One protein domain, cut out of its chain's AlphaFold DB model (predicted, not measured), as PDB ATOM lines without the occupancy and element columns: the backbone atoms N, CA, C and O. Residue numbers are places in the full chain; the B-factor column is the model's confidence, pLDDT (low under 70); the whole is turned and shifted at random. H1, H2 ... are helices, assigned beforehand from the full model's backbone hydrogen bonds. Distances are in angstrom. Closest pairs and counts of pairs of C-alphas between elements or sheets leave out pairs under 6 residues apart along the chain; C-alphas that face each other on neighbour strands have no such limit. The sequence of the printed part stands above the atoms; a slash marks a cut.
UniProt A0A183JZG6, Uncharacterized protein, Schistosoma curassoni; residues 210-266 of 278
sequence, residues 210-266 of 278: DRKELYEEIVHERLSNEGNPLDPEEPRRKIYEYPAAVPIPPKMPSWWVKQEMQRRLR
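This is residues 210 to 266 of the 278 residues of an uncharacterized protein of Schistosoma curassoni (UniProt A0A183JZG6). Going along the printed part from Asp 210, you meet an open, loose frame: a straight helix, H1, makes one side, a long link of residues 227 to 253 runs away from its end and turns, and a shorter helix, H2, folds back into the open side without reaching H1. Residues 210 to 222, most of them in H1, stick out free. The printed part has 57 residues, with two named helices in the order H1, H2 and no named strand; its class is all helix, though under half of the residues, 27 of 57, are in named elements. The whole is loose, with a radius of gyration of the C-alphas of 13.8 A, and its spans of 36 by 32 by 18 A make it only just flat.

Start with H1, residues 211 to 226, and go on to H2, residues 254 to 264: the two are apart, with no C-alpha of the one within 8 A of the other. Look at their backbones and you find each O i to N i+4 pair within hydrogen-bond range in H1 and H2.

Find C-alpha 211 at (-0.595, 25.652, 111.996); from there H1 runs 22.1 A to C-alpha 226 at (-21.464, 32.353, 114.954). H2 begins at C-alpha 254 and runs 15.2 A to C-alpha 264 at (-16.651, 36.341, 102.534).

The two C-alphas farthest apart are those of Pro 232 and Ser 254, at 37.4 A. The printed part has no cut, and H1 to H2 is a long link of 27 residues. Look for low confidence at residues 232 to 239, under 70; the mean pLDDT of the printed part is 80.3.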
ATOM      1  N   ASP A 210       3.135  28.452 113.019       87.75
ATOM      2  CA  ASP A 210       2.587  27.180 113.457       87.75
ATOM      3  C   ASP A 210       1.135  27.084 112.968       87.75
ATOM      4  O   ASP A 210       0.346  28.029 113.067       87.75
ATOM      5  N   ARG A 211       0.774  25.922 112.427       83.25
ATOM      6  CA  ARG A 211      -0.595  25.652 111.996       83.25
ATOM      7  C   ARG A 211      -1.565  25.794 113.159       83.25
ATOM      8  O   ARG A 211      -2.678  26.260 112.944       83.25
ATOM      9  N   LYS A 212      -1.151  25.425 114.375       87.88
ATOM     10  CA  LYS A 212      -2.005  25.512 115.562       87.88
ATOM     11  C   LYS A 212      -2.464  26.946 115.839       87.88
ATOM     12  O   LYS A 212      -3.654  27.161 116.031       87.88
ATOM     13  N   GLU A 213      -1.549  27.912 115.776       87.38
ATOM     14  CA  GLU A 213      -1.870  29.333 115.971       87.38
ATOM     15  C   GLU A 213      -2.863  29.833 114.912       87.38
ATOM     16  O   GLU A 213      -3.844  30.501 115.234       87.38
ATOM     17  N   LEU A 214      -2.662  29.451 113.644       83.31
ATOM     18  CA  LEU A 214      -3.580  29.805 112.556       83.31
ATOM     19  C   LEU A 214      -4.984  29.225 112.771       83.31
ATOM     20  O   LEU A 214      -5.980  29.905 112.521       83.31
ATOM     21  N   TYR A 215      -5.071  27.976 113.231       85.44
ATOM     22  CA  TYR A 215      -6.351  27.349 113.551       85.44
ATOM     23  C   TYR A 215      -7.042  28.039 114.729       85.44
ATOM     24  O   TYR A 215      -8.249  28.262 114.667       85.44
ATOM     25  N   GLU A 216      -6.303  28.426 115.770       90.31
ATOM     26  CA  GLU A 216      -6.849  29.182 116.902       90.31
ATOM     27  C   GLU A 216      -7.451  30.520 116.445       90.31
ATOM     28  O   GLU A 216      -8.591  30.822 116.806       90.31
ATOM     29  N   GLU A 217      -6.764  31.284 115.584       87.44
ATOM     30  CA  GLU A 217      -7.295  32.530 115.006       87.44
ATOM     31  C   GLU A 217      -8.613  32.295 114.246       87.44
ATOM     32  O   GLU A 217      -9.593  33.020 114.445       87.44
ATOM     33  N   ILE A 218      -8.664  31.256 113.402       85.69
ATOM     34  CA  ILE A 218      -9.865  30.907 112.628       85.69
ATOM     35  C   ILE A 218     -11.015  30.506 113.557       85.69
ATOM     36  O   ILE A 218     -12.150  30.935 113.342       85.69
ATOM     37  N   VAL A 219     -10.742  29.714 114.597       86.56
ATOM     38  CA  VAL A 219     -11.749  29.292 115.581       86.56
ATOM     39  C   VAL A 219     -12.272  30.491 116.369       86.56
ATOM     40  O   VAL A 219     -13.486  30.619 116.535       86.56
ATOM     41  N   HIS A 220     -11.398  31.399 116.806       87.00
ATOM     42  CA  HIS A 220     -11.802  32.631 117.479       87.00
ATOM     43  C   HIS A 220     -12.670  33.517 116.583       87.00
ATOM     44  O   HIS A 220     -13.716  33.999 117.025       87.00
ATOM     45  N   GLU A 221     -12.288  33.701 115.315       83.81
ATOM     46  CA  GLU A 221     -13.112  34.440 114.358       83.81
ATOM     47  C   GLU A 221     -14.457  33.754 114.106       83.81
ATOM     48  O   GLU A 221     -15.487  34.430 114.030       83.81
ATOM     49  N   ARG A 222     -14.473  32.422 113.992       80.38
ATOM     50  CA  ARG A 222     -15.705  31.651 113.818       80.38
ATOM     51  C   ARG A 222     -16.641  31.852 115.002       80.38
ATOM     52  O   ARG A 222     -17.773  32.261 114.785       80.38
ATOM     53  N   LEU A 223     -16.167  31.653 116.233       79.62
ATOM     54  CA  LEU A 223     -16.971  31.838 117.449       79.62
ATOM     55  C   LEU A 223     -17.463  33.284 117.599       79.62
ATOM     56  O   LEU A 223     -18.605  33.516 117.979       79.62
ATOM     57  N   SER A 224     -16.640  34.272 117.233       81.12
ATOM     58  CA  SER A 224     -17.060  35.679 117.226       81.12
ATOM     59  C   SER A 224     -18.173  35.970 116.207       81.12
ATOM     60  O   SER A 224     -18.975  36.889 116.400       81.12
ATOM     61  N   ASN A 225     -18.223  35.212 115.109       75.00
ATOM     62  CA  ASN A 225     -19.231  35.366 114.065       75.00
ATOM     63  C   ASN A 225     -20.500  34.549 114.339       75.00
ATOM     64  O   ASN A 225     -21.601  35.069 114.177       75.00
ATOM     65  N   GLU A 226     -20.358  33.288 114.733       73.75
ATOM     66  CA  GLU A 226     -21.464  32.353 114.954       73.75
ATOM     67  C   GLU A 226     -22.119  32.523 116.329       73.75
ATOM     68  O   GLU A 226     -23.257  32.100 116.492       73.75
ATOM     69  N   GLY A 227     -21.467  33.193 117.282       72.12
ATOM     70  CA  GLY A 227     -21.941  33.256 118.667       72.12
ATOM     71  C   GLY A 227     -21.622  31.970 119.429       72.12
ATOM     72  O   GLY A 227     -20.903  31.095 118.935       72.12
ATOM     73  N   ASN A 228     -22.112  31.860 120.660       74.94
ATOM     74  CA  ASN A 228     -21.887  30.691 121.496       74.94
ATOM     75  C   ASN A 228     -22.609  29.459 120.915       74.94
ATOM     76  O   ASN A 228     -23.838  29.418 120.906       74.94
ATOM     77  N   PRO A 229     -21.890  28.406 120.482       71.12
ATOM     78  CA  PRO A 229     -22.523  27.219 119.909       71.12
ATOM     79  C   PRO A 229     -23.339  26.412 120.932       71.12
ATOM     80  O   PRO A 229     -24.114  25.545 120.535       71.12
ATOM     81  N   LEU A 230     -23.153  26.666 122.232       77.31
ATOM     82  CA  LEU A 230     -23.861  25.989 123.321       77.31
ATOM     83  C   LEU A 230     -25.138  26.716 123.752       77.31
ATOM     84  O   LEU A 230     -25.924  26.134 124.499       77.31
ATOM     85  N   ASP A 231     -25.342  27.959 123.309       74.56
ATOM     86  CA  ASP A 231     -26.518  28.751 123.654       74.56
ATOM     87  C   ASP A 231     -27.413  28.940 122.415       74.56
ATOM     88  O   ASP A 231     -27.066  29.706 121.514       74.56
ATOM     89  N   PRO A 232     -28.551  28.227 122.316       68.00
ATOM     90  CA  PRO A 232     -29.437  28.304 121.155       68.00
ATOM     91  C   PRO A 232     -30.169  29.649 121.032       68.00
ATOM     92  O   PRO A 232     -30.718  29.932 119.966       68.00
ATOM     93  N   GLU A 233     -30.184  30.467 122.089       69.81
ATOM     94  CA  GLU A 233     -30.849  31.775 122.111       69.81
ATOM     95  C   GLU A 233     -29.944  32.906 121.586       69.81
ATOM     96  O   GLU A 233     -30.438  33.981 121.228       69.81
ATOM     97  N   GLU A 234     -28.624  32.688 121.490       66.62
ATOM     98  CA  GLU A 234     -27.728  33.678 120.895       66.62
ATOM     99  C   GLU A 234     -27.901  33.723 119.365       66.62
ATOM    100  O   GLU A 234     -27.758  32.712 118.669       66.62
ATOM    101  N   PRO A 235     -28.182  34.904 118.781       59.22
ATOM    102  CA  PRO A 235     -28.373  35.008 117.348       59.22
ATOM    103  C   PRO A 235     -27.040  34.796 116.625       59.22
ATOM    104  O   PRO A 235     -26.162  35.664 116.648       59.22
ATOM    105  N   ARG A 236     -26.927  33.684 115.890       65.00
ATOM    106  CA  ARG A 236     -25.853  33.497 114.904       65.00
ATOM    107  C   ARG A 236     -25.863  34.691 113.946       65.00
ATOM    108  O   ARG A 236     -26.914  35.012 113.374       65.00
ATOM    109  N   ARG A 237     -24.734  35.394 113.754       63.62
ATOM    110  CA  ARG A 237     -24.713  36.528 112.808       63.62
ATOM    111  C   ARG A 237     -25.097  36.023 111.417       63.62
ATOM    112  O   ARG A 237     -24.576  35.015 110.946       63.62
ATOM    113  N   LYS A 238     -26.011  36.739 110.751       60.41
ATOM    114  CA  LYS A 238     -26.526  36.360 109.429       60.41
ATOM    115  C   LYS A 238     -25.386  36.235 108.417       60.41
ATOM    116  O   LYS A 238     -24.685  37.207 108.139       60.41
ATOM    117  N   ILE A 239     -25.262  35.049 107.826       69.88
ATOM    118  CA  ILE A 239     -24.474  34.834 106.615       69.88
ATOM    119  C   ILE A 239     -25.129  35.656 105.502       69.88
ATOM    120  O   ILE A 239     -26.340  35.585 105.291       69.88
ATOM    121  N   TYR A 240     -24.340  36.467 104.803       71.81
ATOM    122  CA  TYR A 240     -24.834  37.171 103.627       71.81
ATOM    123  C   TYR A 240     -25.100  36.156 102.515       71.81
ATOM    124  O   TYR A 240     -24.179  35.461 102.100       71.81
ATOM    125  N   GLU A 241     -26.330  36.110 102.007       79.44
ATOM    126  CA  GLU A 241     -26.718  35.244 100.883       79.44
ATOM    127  C   GLU A 241     -25.884  35.542  99.622       79.44
ATOM    128  O   GLU A 241     -25.443  34.636  98.920       79.44
ATOM    129  N   TYR A 242     -25.568  36.825  99.398       84.56
ATOM    130  CA  TYR A 242     -24.721  37.299  98.298       84.56
ATOM    131  C   TYR A 242     -23.494  38.053  98.842       84.56
ATOM    132  O   TYR A 242     -23.459  39.287  98.831       84.56
ATOM    133  N   PRO A 243     -22.454  37.340  99.314       84.44
ATOM    134  CA  PRO A 243     -21.320  37.944 100.020       84.44
ATOM    135  C   PRO A 243     -20.542  38.973  99.183       84.44
ATOM    136  O   PRO A 243     -20.018  39.956  99.716       84.44
ATOM    137  N   ALA A 244     -20.476  38.763  97.866       86.06
ATOM    138  CA  ALA A 244     -19.783  39.653  96.935       86.06
ATOM    139  C   ALA A 244     -20.574  40.929  96.595       86.06
ATOM    140  O   ALA A 244     -19.974  41.904  96.151       86.06
ATOM    141  N   ALA A 245     -21.896  40.937  96.805       87.25
ATOM    142  CA  ALA A 245     -22.754  42.093  96.531       87.25
ATOM    143  C   ALA A 245     -22.753  43.117  97.679       87.25
ATOM    144  O   ALA A 245     -23.158  44.264  97.495       87.25
ATOM    145  N   VAL A 246     -22.286  42.718  98.868       86.44
ATOM    146  CA  VAL A 246     -22.187  43.604 100.029       86.44
ATOM    147  C   VAL A 246     -21.101  44.656  99.771       86.44
ATOM    148  O   VAL A 246     -19.944  44.284  99.542       86.44
ATOM    149  N   PRO A 247     -21.419  45.961  99.847       88.94
ATOM    150  CA  PRO A 247     -20.455  47.011  99.553       88.94
ATOM    151  C   PRO A 247     -19.260  46.953 100.509       88.94
ATOM    152  O   PRO A 247     -19.377  46.618 101.691       88.94
ATOM    153  N   ILE A 248     -18.083  47.264  99.975       88.06
ATOM    154  CA  ILE A 248     -16.833  47.318 100.733       88.06
ATOM    155  C   ILE A 248     -16.556  48.782 101.095       88.06
ATOM    156  O   ILE A 248     -16.786  49.654 100.253       88.06
ATOM    157  N   PRO A 249     -16.089  49.090 102.321       90.19
ATOM    158  CA  PRO A 249     -15.831  50.466 102.727       90.19
ATOM    159  C   PRO A 249     -14.875  51.185 101.756       90.19
ATOM    160  O   PRO A 249     -13.814  50.649 101.439       90.19
ATOM    161  N   PRO A 250     -15.184  52.423 101.326       86.69
ATOM    162  CA  PRO A 250     -14.452  53.099 100.250       86.69
ATOM    163  C   PRO A 250     -13.002  53.465 100.602       86.69
ATOM    164  O   PRO A 250     -12.198  53.712  99.711       86.69
ATOM    165  N   LYS A 251     -12.645  53.501 101.894       92.56
ATOM    166  CA  LYS A 251     -11.278  53.783 102.375       92.56
ATOM    167  C   LYS A 251     -10.445  52.520 102.633       92.56
ATOM    168  O   LYS A 251      -9.347  52.615 103.174       92.56
ATOM    169  N   MET A 252     -10.969  51.338 102.306       89.12
ATOM    170  CA  MET A 252     -10.289  50.074 102.566       89.12
ATOM    171  C   MET A 252      -9.138  49.854 101.565       89.12
ATOM    172  O   MET A 252      -9.360  49.955 100.357       89.12
ATOM    173  N   PRO A 253      -7.915  49.536 102.025       86.00
ATOM    174  CA  PRO A 253      -6.798  49.227 101.135       86.00
ATOM    175  C   PRO A 253      -7.098  48.030 100.225       86.00
ATOM    176  O   PRO A 253      -7.684  47.045 100.671       86.00
ATOM    177  N   SER A 254      -6.635  48.065  98.974       74.69
ATOM    178  CA  SER A 254      -6.920  47.033  97.957       74.69
ATOM    179  C   SER A 254      -6.535  45.606  98.374       74.69
ATOM    180  O   SER A 254      -7.230  44.648  98.035       74.69
ATOM    181  N   TRP A 255      -5.459  45.443  99.144       72.06
ATOM    182  CA  TRP A 255      -5.048  44.142  99.674       72.06
ATOM    183  C   TRP A 255      -6.023  43.616 100.740       72.06
ATOM    184  O   TRP A 255      -6.365  42.433 100.721       72.06
ATOM    185  N   TRP A 256      -6.548  44.493 101.605       81.19
ATOM    186  CA  TRP A 256      -7.568  44.132 102.593       81.19
ATOM    187  C   TRP A 256      -8.905  43.844 101.912       81.19
ATOM    188  O   TRP A 256      -9.590  42.901 102.284       81.19
ATOM    189  N   VAL A 257      -9.248  44.577 100.846       83.12
ATOM    190  CA  VAL A 257     -10.404  44.259  99.989       83.12
ATOM    191  C   VAL A 257     -10.305  42.829  99.447       83.12
ATOM    192  O   VAL A 257     -11.281  42.080  99.495       83.12
ATOM    193  N   LYS A 258      -9.119  42.418  98.970       80.00
ATOM    194  CA  LYS A 258      -8.871  41.048  98.492       80.00
ATOM    195  C   LYS A 258      -9.039  40.029  99.620       80.00
ATOM    196  O   LYS A 258      -9.734  39.038  99.412       80.00
ATOM    197  N   GLN A 259      -8.459  40.263 100.799       80.31
ATOM    198  CA  GLN A 259      -8.620  39.369 101.954       80.31
ATOM    199  C   GLN A 259     -10.076  39.254 102.410       80.31
ATOM    200  O   GLN A 259     -10.573  38.143 102.581       80.31
ATOM    201  N   GLU A 260     -10.765  40.382 102.552       84.69
ATOM    202  CA  GLU A 260     -12.168  40.452 102.952       84.69
ATOM    203  C   GLU A 260     -13.054  39.694 101.961       84.69
ATOM    204  O   GLU A 260     -13.926  38.927 102.359       84.69
ATOM    205  N   MET A 261     -12.784  39.824 100.661       84.12
ATOM    206  CA  MET A 261     -13.488  39.060  99.636       84.12
ATOM    207  C   MET A 261     -13.212  37.553  99.745       84.12
ATOM    208  O   MET A 261     -14.147  36.760  99.677       84.12
ATOM    209  N   GLN A 262     -11.960  37.125  99.959       82.75
ATOM    210  CA  GLN A 262     -11.638  35.702 100.178       82.75
ATOM    211  C   GLN A 262     -12.315  35.158 101.445       82.75
ATOM    212  O   GLN A 262     -12.796  34.023 101.438       82.75
ATOM    213  N   ARG A 263     -12.401  35.976 102.502       83.31
ATOM    214  CA  ARG A 263     -13.070  35.661 103.771       83.31
ATOM    215  C   ARG A 263     -14.575  35.478 103.596       83.31
ATOM    216  O   ARG A 263     -15.132  34.489 104.068       83.31
ATOM    217  N   ARG A 264     -15.221  36.398 102.873       84.75
ATOM    218  CA  ARG A 264     -16.651  36.341 102.534       84.75
ATOM    219  C   ARG A 264     -16.988  35.173 101.602       84.75
ATOM    220  O   ARG A 264     -18.028  34.552 101.764       84.75
ATOM    221  N   LEU A 265     -16.101  34.860 100.655       84.19
ATOM    222  CA  LEU A 265     -16.251  33.743  99.712       84.19
ATOM    223  C   LEU A 265     -15.776  32.389 100.267       84.19
ATOM    224  O   LEU A 265     -15.817  31.404  99.531       84.19
ATOM    225  N   ARG A 266     -15.300  32.330 101.519       79.62
ATOM    226  CA  ARG A 266     -14.807  31.103 102.175       79.62
ATOM    227  C   ARG A 266     -13.719  30.375 101.382       79.62
ATOM    228  O   ARG A 266     -13.698  29.153 101.261       79.62
TER     229      ARG A 266